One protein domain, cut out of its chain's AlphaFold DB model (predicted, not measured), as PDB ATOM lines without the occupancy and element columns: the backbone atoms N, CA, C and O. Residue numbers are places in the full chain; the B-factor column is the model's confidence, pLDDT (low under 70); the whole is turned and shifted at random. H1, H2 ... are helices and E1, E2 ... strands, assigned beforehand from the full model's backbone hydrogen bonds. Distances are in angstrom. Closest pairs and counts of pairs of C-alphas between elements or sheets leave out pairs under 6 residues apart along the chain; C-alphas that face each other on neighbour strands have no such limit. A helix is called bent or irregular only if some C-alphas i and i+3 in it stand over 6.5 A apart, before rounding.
ATOM      1  N   VAL A  25     185.455  71.811 115.801       71.44
ATOM      2  CA  VAL A  25     185.105  73.107 116.409       71.44
ATOM      3  C   VAL A  25     184.086  72.931 117.532       71.44
ATOM      4  O   VAL A  25     184.270  73.491 118.605       71.44
ATOM      5  N   HIS A  26     183.061  72.096 117.327       80.62
ATOM      6  CA  HIS A  26     182.074  71.775 118.368       80.62
ATOM      7  C   HIS A  26     182.754  71.191 119.613       80.62
ATOM      8  O   HIS A  26     182.519  71.646 120.726       80.62
ATOM      9  N   LYS A  27     183.667  70.232 119.407       80.19
ATOM     10  CA  LYS A  27     184.429  69.604 120.494       80.19
ATOM     11  C   LYS A  27     185.345  70.594 121.215       80.19
ATOM     12  O   LYS A  27     185.505  70.490 122.421       80.19
ATOM     13  N   ALA A  28     185.942  71.547 120.498       81.19
ATOM     14  CA  ALA A  28     186.795  72.573 121.099       81.19
ATOM     15  C   ALA A  28     185.997  73.577 121.951       81.19
ATOM     16  O   ALA A  28     186.465  73.977 123.018       81.19
ATOM     17  N   ILE A  29     184.794  73.958 121.502       85.50
ATOM     18  CA  ILE A  29     183.887  74.823 122.268       85.50
ATOM     19  C   ILE A  29     183.444  74.097 123.542       85.50
ATOM     20  O   ILE A  29     183.666  74.626 124.627       85.50
ATOM     21  N   GLU A  30     182.929  72.868 123.423       88.25
ATOM     22  CA  GLU A  30     182.552  72.015 124.565       88.25
ATOM     23  C   GLU A  30     183.711  71.847 125.554       88.25
ATOM     24  O   GLU A  30     183.553  72.076 126.748       88.25
ATOM     25  N   ALA A  31     184.911  71.525 125.060       88.06
ATOM     26  CA  ALA A  31     186.084  71.383 125.913       88.06
ATOM     27  C   ALA A  31     186.443  72.684 126.642       88.06
ATOM     28  O   ALA A  31     186.969  72.621 127.748       88.06
ATOM     29  N   THR A  32     186.175  73.851 126.051       89.12
ATOM     30  CA  THR A  32     186.402  75.132 126.729       89.12
ATOM     31  C   THR A  32     185.359  75.376 127.814       89.12
ATOM     32  O   THR A  32     185.743  75.834 128.881       89.12
ATOM     33  N   ILE A  33     184.084  75.048 127.565       89.88
ATOM     34  CA  ILE A  33     183.011  75.164 128.568       89.88
ATOM     35  C   ILE A  33     183.374  74.345 129.809       89.88
ATOM     36  O   ILE A  33     183.408  74.897 130.898       89.88
ATOM     37  N   HIS A  34     183.731  73.070 129.631       87.06
ATOM     38  CA  HIS A  34     183.971  72.167 130.762       87.06
ATOM     39  C   HIS A  34     185.345  72.316 131.428       87.06
ATOM     40  O   HIS A  34     185.463  72.105 132.626       87.06
ATOM     41  N   ASN A  35     186.408  72.620 130.672       89.06
ATOM     42  CA  ASN A  35     187.772  72.576 131.224       89.06
ATOM     43  C   ASN A  35     188.379  73.959 131.481       89.06
ATOM     44  O   ASN A  35     189.315  74.075 132.268       89.06
ATOM     45  N   GLU A  36     187.922  75.001 130.779       88.50
ATOM     46  CA  GLU A  36     188.480  76.354 130.897       88.50
ATOM     47  C   GLU A  36     187.389  77.454 130.806       88.50
ATOM     48  O   GLU A  36     187.523  78.370 129.979       88.50
ATOM     49  N   PRO A  37     186.320  77.406 131.635       89.06
ATOM     50  CA  PRO A  37     185.171  78.322 131.545       89.06
ATOM     51  C   PRO A  37     185.566  79.802 131.684       89.06
ATOM     52  O   PRO A  37     185.116  80.645 130.903       89.06
ATOM     53  N   ASP A  38     186.514  80.121 132.570       88.50
ATOM     54  CA  ASP A  38     187.046  81.484 132.754       88.50
ATOM     55  C   ASP A  38     187.703  82.062 131.488       88.50
ATOM     56  O   ASP A  38     187.836  83.276 131.315       88.50
ATOM     57  N   ARG A  39     188.144  81.193 130.571       88.19
ATOM     58  CA  ARG A  39     188.794  81.575 129.311       88.19
ATOM     59  C   ARG A  39     187.852  81.501 128.120       88.19
ATOM     60  O   ARG A  39     188.308  81.726 126.995       88.19
ATOM     61  N   PHE A  40     186.560  81.251 128.336       89.25
ATOM     62  CA  PHE A  40     185.592  81.091 127.257       89.25
ATOM     63  C   PHE A  40     185.562  82.303 126.313       89.25
ATOM     64  O   PHE A  40     185.672  82.121 125.101       89.25
ATOM     65  N   ILE A  41     185.547  83.535 126.847       87.31
ATOM     66  CA  ILE A  41     185.614  84.782 126.049       87.31
ATOM     67  C   ILE A  41     186.907  84.890 125.228       87.31
ATOM     68  O   ILE A  41     186.910  85.478 124.147       87.31
ATOM     69  N   ASN A  42     188.015  84.354 125.737       81.31
ATOM     70  CA  ASN A  42     189.324  84.474 125.095       81.31
ATOM     71  C   ASN A  42     189.519  83.428 123.992       81.31
ATOM     72  O   ASN A  42     190.230  83.679 123.020       81.31
ATOM     73  N   ARG A  43     188.915  82.245 124.153       80.50
ATOM     74  CA  ARG A  43     189.078  81.106 123.239       80.50
ATOM     75  C   ARG A  43     187.978  80.987 122.197       80.50
ATOM     76  O   ARG A  43     188.221  80.412 121.137       80.50
ATOM     77  N   ASN A  44     186.807  81.558 122.458       84.31
ATOM     78  CA  ASN A  44     185.671  81.519 121.550       84.31
ATOM     79  C   ASN A  44     185.335  82.923 121.053       84.31
ATOM     80  O   ASN A  44     185.371  83.897 121.798       84.31
ATOM     81  N   GLY A  45     184.979  83.029 119.772       78.25
ATOM     82  CA  GLY A  45     184.724  84.315 119.113       78.25
ATOM     83  C   GLY A  45     183.468  85.056 119.585       78.25
ATOM     84  O   GLY A  45     183.213  86.150 119.090       78.25
ATOM     85  N   GLY A  46     182.701  84.479 120.514       85.56
ATOM     86  CA  GLY A  46     181.419  85.012 120.957       85.56
ATOM     87  C   GLY A  46     180.299  84.807 119.938       85.56
ATOM     88  O   GLY A  46     180.362  83.912 119.087       85.56
ATOM     89  N   LEU A  47     179.267  85.633 120.064       88.38
ATOM     90  CA  LEU A  47     178.097  85.686 119.194       88.38
ATOM     91  C   LEU A  47     178.024  87.069 118.551       88.38
ATOM     92  O   LEU A  47     178.173  88.074 119.244       88.38
ATOM     93  N   THR A  48     177.756  87.122 117.250       88.88
ATOM     94  CA  THR A  48     177.348  88.367 116.587       88.88
ATOM     95  C   THR A  48     175.881  88.242 116.221       88.88
ATOM     96  O   THR A  48     175.506  87.336 115.470       88.88
ATOM     97  N   ILE A  49     175.072  89.139 116.772       90.31
ATOM     98  CA  ILE A  49     173.621  89.185 116.632       90.31
ATOM     99  C   ILE A  49     173.277  90.432 115.826       90.31
ATOM    100  O   ILE A  49     173.725  91.526 116.157       90.31
ATOM    101  N   THR A  50     172.490  90.276 114.774       90.44
ATOM    102  CA  THR A  50     171.869  91.388 114.052       90.44
ATOM    103  C   THR A  50     170.418  91.518 114.470       90.44
ATOM    104  O   THR A  50     169.805  90.532 114.870       90.44
ATOM    105  N   CYS A  51     169.875  92.726 114.406       92.12
ATOM    106  CA  CYS A  51     168.470  93.016 114.682       92.12
ATOM    107  C   CYS A  51     168.044  94.248 113.883       92.12
ATOM    108  O   CYS A  51     168.890  95.086 113.564       92.12
ATOM    109  N   SER A  52     166.752  94.375 113.576       89.25
ATOM    110  CA  SER A  52     166.238  95.581 112.918       89.25
ATOM    111  C   SER A  52     166.101  96.741 113.901       89.25
ATOM    112  O   SER A  52     166.380  97.889 113.554       89.25
ATOM    113  N   THR A  53     165.746  96.447 115.156       90.56
ATOM    114  CA  THR A  53     165.704  97.424 116.252       90.56
ATOM    115  C   THR A  53     166.193  96.824 117.569       90.56
ATOM    116  O   THR A  53     166.088  95.617 117.806       90.56
ATOM    117  N   ILE A  54     166.718  97.694 118.436       93.38
ATOM    118  CA  ILE A  54     167.124  97.381 119.807       93.38
ATOM    119  C   ILE A  54     166.509  98.397 120.769       93.38
ATOM    120  O   ILE A  54     166.664  99.605 120.589       93.38
ATOM    121  N   GLU A  55     165.851  97.901 121.809       93.25
ATOM    122  CA  GLU A  55     165.378  98.692 122.944       93.25
ATOM    123  C   GLU A  55     166.174  98.301 124.190       93.25
ATOM    124  O   GLU A  55     166.321  97.115 124.490       93.25
ATOM    125  N   ILE A  56     166.713  99.289 124.907       92.88
ATOM    126  CA  ILE A  56     167.534  99.066 126.102       92.88
ATOM    127  C   ILE A  56     166.768  99.567 127.325       92.88
ATOM    128  O   ILE A  56     166.481 100.757 127.444       92.88
ATOM    129  N   ASP A  57     166.472  98.655 128.249       92.62
ATOM    130  CA  ASP A  57     166.019  98.975 129.600       92.62
ATOM    131  C   ASP A  57     167.223  98.923 130.549       92.62
ATOM    132  O   ASP A  57     167.595  97.867 131.071       92.62
ATOM    133  N   ASP A  58     167.835 100.084 130.790       91.06
ATOM    134  CA  ASP A  58     168.993 100.223 131.682       91.06
ATOM    135  C   ASP A  58     168.679  99.841 133.135       91.06
ATOM    136  O   ASP A  58     169.563  99.393 133.872       91.06
ATOM    137  N   LYS A  59     167.422 100.000 133.567       91.44
ATOM    138  CA  LYS A  59     167.014  99.709 134.944       91.44
ATOM    139  C   LYS A  59     166.970  98.207 135.184       91.44
ATOM    140  O   LYS A  59     167.433  97.745 136.225       91.44
ATOM    141  N   GLN A  60     166.427  97.461 134.227       91.19
ATOM    142  CA  GLN A  60     166.389  95.999 134.273       91.19
ATOM    143  C   GLN A  60     167.668  95.357 133.725       91.19
ATOM    144  O   GLN A  60     167.869  94.158 133.902       91.19
ATOM    145  N   LYS A  61     168.550  96.145 133.092       89.44
ATOM    146  CA  LYS A  61     169.723  95.669 132.343       89.44
ATOM    147  C   LYS A  61     169.331  94.657 131.261       89.44
ATOM    148  O   LYS A  61     170.000  93.640 131.076       89.44
ATOM    149  N   VAL A  62     168.233  94.939 130.562       89.19
ATOM    150  CA  VAL A  62     167.675  94.081 129.512       89.19
ATOM    151  C   VAL A  62     167.752  94.809 128.176       89.19
ATOM    152  O   VAL A  62     167.392  95.978 128.079       89.19
ATOM    153  N   ALA A  63     168.196  94.101 127.139       89.19
ATOM    154  CA  ALA A  63     168.070  94.538 125.754       89.19
ATOM    155  C   ALA A  63     167.018  93.672 125.048       89.19
ATOM    156  O   ALA A  63     167.113  92.443 125.068       89.19
ATOM    157  N   ILE A  64     166.027  94.310 124.428       92.00
ATOM    158  CA  ILE A  64     164.974  93.662 123.645       92.00
ATOM    159  C   ILE A  64     165.287  93.896 122.170       92.00
ATOM    160  O   ILE A  64     165.441  95.034 121.732       92.00
ATOM    161  N   LEU A  65     165.422  92.807 121.414       92.44
ATOM    162  CA  LEU A  65     165.824  92.831 120.010       92.44
ATOM    163  C   LEU A  65     164.642  92.428 119.128       92.44
ATOM    164  O   LEU A  65     164.031  91.386 119.370       92.44
ATOM    165  N   SER A  66     164.354  93.214 118.091       90.75
ATOM    166  CA  SER A  66     163.363  92.847 117.072       90.75
ATOM    167  C   SER A  66     164.040  92.215 115.863       90.75
ATOM    168  O   SER A  66     165.093  92.675 115.421       90.75
ATOM    169  N   GLU A  67     163.418  91.162 115.327       86.31
ATOM    170  CA  GLU A  67     163.899  90.423 114.147       86.31
ATOM    171  C   GLU A  67     165.361  89.965 114.286       86.31
ATOM    172  O   GLU A  67     166.175  90.088 113.374       86.31
ATOM    173  N   ASP A  68     165.706  89.435 115.460       88.25
ATOM    174  CA  ASP A  68     167.081  89.102 115.799       88.25
ATOM    175  C   ASP A  68     167.591  87.839 115.083       88.25
ATOM    176  O   ASP A  68     166.911  86.806 115.026       88.25
ATOM    177  N   SER A  69     168.830  87.877 114.589       83.38
ATOM    178  CA  SER A  69     169.494  86.722 113.984       83.38
ATOM    179  C   SER A  69     170.969  86.625 114.362       83.38
ATOM    180  O   SER A  69     171.697  87.610 114.392       83.38
ATOM    181  N   VAL A  70     171.447  85.412 114.635       83.88
ATOM    182  CA  VAL A  70     172.875  85.158 114.870       83.88
ATOM    183  C   VAL A  70     173.583  84.978 113.531       83.88
ATOM    184  O   VAL A  70     173.489  83.912 112.923       83.88
ATOM    185  N   ILE A  71     174.362  85.971 113.103       77.50
ATOM    186  CA  ILE A  71     175.106  85.956 111.826       77.50
ATOM    187  C   ILE A  71     176.525  85.374 111.947       77.50
ATOM    188  O   ILE A  71     177.142  84.973 110.955       77.50
ATOM    189  N   ASN A  72     177.053  85.272 113.172       79.81
ATOM    190  CA  ASN A  72     178.316  84.602 113.489       79.81
ATOM    191  C   ASN A  72     178.239  83.959 114.882       79.81
ATOM    192  O   ASN A  72     177.613  84.502 115.787       79.81
ATOM    193  N   GLY A  73     178.878  82.800 115.051       77.81
ATOM    194  CA  GLY A  73     178.854  82.053 116.308       77.81
ATOM    195  C   GLY A  73     177.707  81.044 116.414       77.81
ATOM    196  O   GLY A  73     177.372  80.632 117.518       77.81
ATOM    197  N   ALA A  74     177.119  80.595 115.297       77.81
ATOM    198  CA  ALA A  74     176.022  79.622 115.322       77.81
ATOM    199  C   ALA A  74     176.402  78.302 116.026       77.81
ATOM    200  O   ALA A  74     175.614  77.770 116.801       77.81
ATOM    201  N   GLN A  75     177.638  77.820 115.833       78.31
ATOM    202  CA  GLN A  75     178.174  76.653 116.552       78.31
ATOM    203  C   GLN A  75     178.365  76.929 118.051       78.31
ATOM    204  O   GLN A  75     178.071  76.063 118.866       78.31
ATOM    205  N   THR A  76     178.811  78.138 118.414       86.00
ATOM    206  CA  THR A  76     178.935  78.585 119.811       86.00
ATOM    207  C   THR A  76     177.572  78.606 120.495       86.00
ATOM    208  O   THR A  76     177.423  78.000 121.547       86.00
ATOM    209  N   ARG A  77     176.557  79.227 119.868       85.25
ATOM    210  CA  ARG A  77     175.156  79.205 120.335       85.25
ATOM    211  C   ARG A  77     174.687  77.773 120.551       85.25
ATOM    212  O   ARG A  77     174.074  77.473 121.561       85.25
ATOM    213  N   GLY A  78     174.981  76.914 119.588       83.69
ATOM    214  CA  GLY A  78     174.611  75.517 119.609       83.69
ATOM    215  C   GLY A  78     175.146  74.711 120.781       83.69
ATOM    216  O   GLY A  78     174.379  74.046 121.467       83.69
ATOM    217  N   GLU A  79     176.456  74.778 121.017       86.81
ATOM    218  CA  GLU A  79     177.079  74.068 122.137       86.81
ATOM    219  C   GLU A  79     176.690  74.685 123.489       86.81
ATOM    220  O   GLU A  79     176.550  73.942 124.449       86.81
ATOM    221  N   ILE A  80     176.440  76.003 123.562       87.44
ATOM    222  CA  ILE A  80     175.876  76.639 124.766       87.44
ATOM    223  C   ILE A  80     174.463  76.117 125.041       87.44
ATOM    224  O   ILE A  80     174.188  75.704 126.158       87.44
ATOM    225  N   LEU A  81     173.572  76.108 124.040       85.81
ATOM    226  CA  LEU A  81     172.207  75.595 124.206       85.81
ATOM    227  C   LEU A  81     172.222  74.133 124.636       85.81
ATOM    228  O   LEU A  81     171.591  73.791 125.621       85.81
ATOM    229  N   ARG A  82     173.022  73.300 123.965       84.62
ATOM    230  CA  ARG A  82     173.184  71.890 124.323       84.62
ATOM    231  C   ARG A  82     173.706  71.701 125.754       84.62
ATOM    232  O   ARG A  82     173.278  70.772 126.426       84.62
ATOM    233  N   TYR A  83     174.643  72.541 126.192       85.69
ATOM    234  CA  TYR A  83     175.147  72.530 127.565       85.69
ATOM    235  C   TYR A  83     174.063  72.938 128.567       85.69
ATOM    236  O   TYR A  83     173.958  72.328 129.614       85.69
ATOM    237  N   LEU A  84     173.227  73.930 128.258       84.50
ATOM    238  CA  LEU A  84     172.119  74.320 129.136       84.50
ATOM    239  C   LEU A  84     171.019  73.245 129.178       84.50
ATOM    240  O   LEU A  84     170.543  72.893 130.252       84.50
ATOM    241  N   GLU A  85     170.675  72.668 128.024       83.12
ATOM    242  CA  GLU A  85     169.680  71.599 127.878       83.12
ATOM    243  C   GLU A  85     170.058  70.326 128.651       83.12
ATOM    244  O   GLU A  85     169.162  69.609 129.098       83.12
ATOM    245  N   SER A  86     171.353  70.037 128.857       79.88
ATOM    246  CA  SER A  86     171.756  68.874 129.664       79.88
ATOM    247  C   SER A  86     171.346  68.984 131.132       79.88
ATOM    248  O   SER A  86     171.214  67.954 131.778       79.88
ATOM    249  N   PHE A  87     171.076  70.192 131.638       75.19
ATOM    250  CA  PHE A  87     170.581  70.406 133.003       75.19
ATOM    251  C   PHE A  87     169.045  70.453 133.092       75.19
ATOM    252  O   PHE A  87     168.493  70.374 134.185       75.19
ATOM    253  N   GLU A  88     168.326  70.567 131.967       69.62
ATOM    254  CA  GLU A  88     166.853  70.604 131.952       69.62
ATOM    255  C   GLU A  88     166.214  69.199 131.950       69.62
ATOM    256  O   GLU A  88     165.020  69.065 132.225       69.62
ATOM    257  N   GLN A  89     166.984  68.144 131.649       58.41
ATOM    258  CA  GLN A  89     166.476  66.770 131.489       58.41
ATOM    259  C   GLN A  89     166.587  65.881 132.744       58.41
ATOM    260  O   GLN A  89     166.050  64.774 132.739       58.41
ATOM    261  N   GLU A  90     167.219  66.341 133.827       55.44
ATOM    262  CA  GLU A  90     167.388  65.564 135.065       55.44
ATOM    263  C   GLU A  90     166.362  65.989 136.130       55.44
ATOM    264  O   GLU A  90     166.600  66.841 136.982       55.44
ATOM    265  N   THR A  91     165.163  65.401 136.059       50.19
ATOM    266  CA  THR A  91     164.029  65.694 136.955       50.19
ATOM    267  C   THR A  91     163.946  64.824 138.216       50.19
ATOM    268  O   THR A  91     162.969  64.940 138.955       50.19
ATOM    269  N   GLU A  92     164.951  64.007 138.539       52.69
ATOM    270  CA  GLU A  92     164.969  63.234 139.792       52.69
ATOM    271  C   GLU A  92     166.245  63.483 140.609       52.69
ATOM    272  O   GLU A  92     167.299  62.912 140.368       52.69
ATOM    273  N   ILE A  93     166.088  64.397 141.572       50.25
ATOM    274  CA  ILE A  93     166.783  64.568 142.858       50.25
ATOM    275  C   ILE A  93     167.995  63.639 143.089       50.25
ATOM    276  O   ILE A  93     167.831  62.542 143.616       50.25
ATOM    277  N   ASP A  94     169.208  64.146 142.855       48.19
ATOM    278  CA  ASP A  94     170.241  64.268 143.898       48.19
ATOM    279  C   ASP A  94     171.356  65.216 143.410       48.19
ATOM    280  O   ASP A  94     171.989  64.954 142.397       48.19
ATOM    281  N   TYR A  95     171.577  66.328 144.122       49.84
ATOM    282  CA  TYR A  95     172.519  67.419 143.798       49.84
ATOM    283  C   TYR A  95     172.318  68.073 142.418       49.84
ATOM    284  O   TYR A  95     172.894  67.656 141.424       49.84
ATOM    285  N   GLN A  96     171.558  69.176 142.368       53.03
ATOM    286  CA  GLN A  96     171.537  70.053 141.190       53.03
ATOM    287  C   GLN A  96     172.967  70.526 140.888       53.03
ATOM    288  O   GLN A  96     173.483  71.405 141.584       53.03
ATOM    289  N   GLU A  97     173.610  69.952 139.868       58.22
ATOM    290  CA  GLU A  97     174.779  70.568 139.255       58.22
ATOM    291  C   GLU A  97     174.317  71.919 138.704       58.22
ATOM    292  O   GLU A  97     173.546  72.014 137.750       58.22
ATOM    293  N   ILE A  98     174.714  72.992 139.385       64.94
ATOM    294  CA  ILE A  98     174.489  74.345 138.893       64.94
ATOM    295  C   ILE A  98     175.418  74.500 137.688       64.94
ATOM    296  O   ILE A  98     176.611  74.226 137.838       64.94
ATOM    297  N   PRO A  99     174.919  74.946 136.520       69.00
ATOM    298  CA  PRO A  99     175.778  75.170 135.372       69.00
ATOM    299  C   PRO A  99     176.938  76.081 135.771       69.00
ATOM    300  O   PRO A  99     176.718  77.136 136.373       69.00
ATOM    301  N   ASP A 100     178.162  75.695 135.412       73.81
ATOM    302  CA  ASP A 100     179.318  76.569 135.568       73.81
ATOM    303  C   ASP A 100     179.020  77.946 134.967       73.81
ATOM    304  O   ASP A 100     178.564  78.074 133.823       73.81
ATOM    305  N   ASN A 101     179.293  78.994 135.742       79.00
ATOM    306  CA  ASN A 101     179.172  80.358 135.261       79.00
ATOM    307  C   ASN A 101     180.358  80.669 134.348       79.00
ATOM    308  O   ASN A 101     181.489  80.808 134.807       79.00
ATOM    309  N   PHE A 102     180.092  80.853 133.059       87.06
ATOM    310  CA  PHE A 102     181.061  81.404 132.121       87.06
ATOM    311  C   PHE A 102     180.469  82.595 131.379       87.06
ATOM    312  O   PHE A 102     179.269  82.689 131.119       87.06
ATOM    313  N   HIS A 103     181.335  83.535 131.021       88.25
ATOM    314  CA  HIS A 103     180.913  84.725 130.303       88.25
ATOM    315  C   HIS A 103     180.970  84.497 128.792       88.25
ATOM    316  O   HIS A 103     181.909  83.901 128.260       88.25
ATOM    317  N   VAL A 104     179.979  85.029 128.081       87.81
ATOM    318  CA  VAL A 104     179.910  84.993 126.618       87.81
ATOM    319  C   VAL A 104     179.964  86.421 126.100       87.81
ATOM    320  O   VAL A 104     179.223  87.289 126.554       87.81
ATOM    321  N   ARG A 105     180.841  86.678 125.126       89.75
ATOM    322  CA  ARG A 105     180.838  87.951 124.402       89.75
ATOM    323  C   ARG A 105     179.704  87.939 123.381       89.75
ATOM    324  O   ARG A 105     179.699  87.079 122.503       89.75
ATOM    325  N   ALA A 106     178.801  88.906 123.468       89.62
ATOM    326  CA  ALA A 106     177.800  89.174 122.444       89.62
ATOM    327  C   ALA A 106     178.053  90.560 121.838       89.62
ATOM    328  O   ALA A 106     178.219  91.539 122.561       89.62
ATOM    329  N   GLU A 107     178.119  90.625 120.514       91.12
ATOM    330  CA  GLU A 107     178.130  91.862 119.733       91.12
ATOM    331  C   GLU A 107     176.756  91.996 119.076       91.12
ATOM    332  O   GLU A 107     176.320  91.067 118.396       91.12
ATOM    333  N   ILE A 108     176.077  93.123 119.292       91.00
ATOM    334  CA  ILE A 108     174.761  93.392 118.710       91.00
ATOM    335  C   ILE A 108     174.906  94.505 117.678       91.00
ATOM    336  O   ILE A 108     175.451  95.566 117.978       91.00
ATOM    337  N   ILE A 109     174.422  94.250 116.467       90.12
ATOM    338  CA  ILE A 109     174.421  95.191 115.351       90.12
ATOM    339  C   ILE A 109     172.961  95.477 115.004       90.12
ATOM    340  O   ILE A 109     172.241  94.594 114.540       90.12
ATOM    341  N   ALA A 110     172.518  96.703 115.266       91.88
ATOM    342  CA  ALA A 110     171.208  97.171 114.836       91.88
ATOM    343  C   ALA A 110     171.330  97.725 113.414       91.88
ATOM    344  O   ALA A 110     171.964  98.760 113.206       91.88
ATOM    345  N   ASP A 111     170.760  97.010 112.448       88.69
ATOM    346  CA  ASP A 111     170.725  97.410 111.046       88.69
ATOM    347  C   ASP A 111     169.344  97.057 110.467       88.69
ATOM    348  O   ASP A 111     169.020  95.873 110.342       88.69
ATOM    349  N   PRO A 112     168.503  98.058 110.150       85.88
ATOM    350  CA  PRO A 112     167.172  97.811 109.609       85.88
ATOM    351  C   PRO A 112     167.205  97.297 108.160       85.88
ATOM    352  O   PRO A 112     166.187  96.807 107.673       85.88
ATOM    353  N   GLU A 113     168.335  97.407 107.451       85.38
ATOM    354  CA  GLU A 113     168.452  97.019 106.046       85.38
ATOM    355  C   GLU A 113     169.015  95.597 105.902       85.38
ATOM    356  O   GLU A 113     170.209  95.337 106.072       85.38
TER     357      GLU A 113
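This is residues 25 to 113 of the 356 residues of the protein "AIPR protein" of Silicimonas algicola (UniProt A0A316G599). A small sheet of three short strands, E4, E1 and E5, joins two unlike ends: three helices at one end, with H1 between H2 and H3, and at the other a two-strand hairpin, E2 and E3, that turns away from the sheet. Two tips stick out: residues 57 to 62 at the turn of the hairpin, and residues 88 to 95 where H3 gives way to a long loop that folds back to E5. The printed part has 89 residues, with three named helices and five named strands in the order H1 H2 E1 E2 E3 E4 H3 E5; the class is mixed, helices and strands. The larger sheet runs E4, E1, E5 and is mixed; E2 and E3 are antiparallel. The whole is loose, with a radius of gyration of the C-alphas of 15.3 A, and elongated, spanning 47 by 29 by 21 A.

E1 is residues 47 to 51, 12.9 A long, beginning at C-alpha 47 at (178.097, 85.686, 119.194). E5, residues 106 to 110, is 12.9 A long, with C-alpha 110 at (171.208, 97.171, 114.836), and E4, residues 69 to 72, is 9.1 A. E2, residues 53 to 57, measures 13.4 A and E3, residues 62 to 66, 13.2 A. H3, residues 74 to 88, is 21.0 A; H1, residues 25 to 35, is 15.1 A and starts at C-alpha 25 at (185.105, 73.107, 116.409). H2, residues 37 to 43, is 9.6 A and irregular: C-alphas 38 and 41 are 7.6 A apart.

E1, the inner strand, is parallel to E5 at 20 degrees, with N 49 and O 107 at 2.8 A. E4 is antiparallel to E1 at 143 degrees, with N 50 and O 69 at 2.8 A. E3 runs on into E4 across a break of 2 residues, at 100 degrees. E2 and E3 form a hairpin at 162 degrees, with N 57 and O 62 at 2.8 A. H3 only grazes the larger sheet, with residues 74 to 77. With residues 75 to 79 alone it touches H1, closest at the C-alphas of Glu 30 and Glu 79, 6.3 A, at a steep tilt of 46 degrees, the same way. H1 and H2 form a helical hairpin and touch, closest at the C-alphas of Thr 32 and Phe 40, 6.0 A; their tilt of 36 degrees is only just steep, opposite ways. H2 and H3 are apart. In H1 every O i to N i+4 pair is within hydrogen-bond range; H3 has 9 of 11, and H2 1 of 3 beside 3 of 4 O i to N i+3 pairs.

The C-alphas farthest apart, those of Asp 94 and Glu 113, are 50.1 A apart. The printed part has no cut. The link from H3 to E5, 17 residues, is long; the other links are tight. Mean pLDDT of the printed part is 82.4, and residues 88 to 99 are under 70.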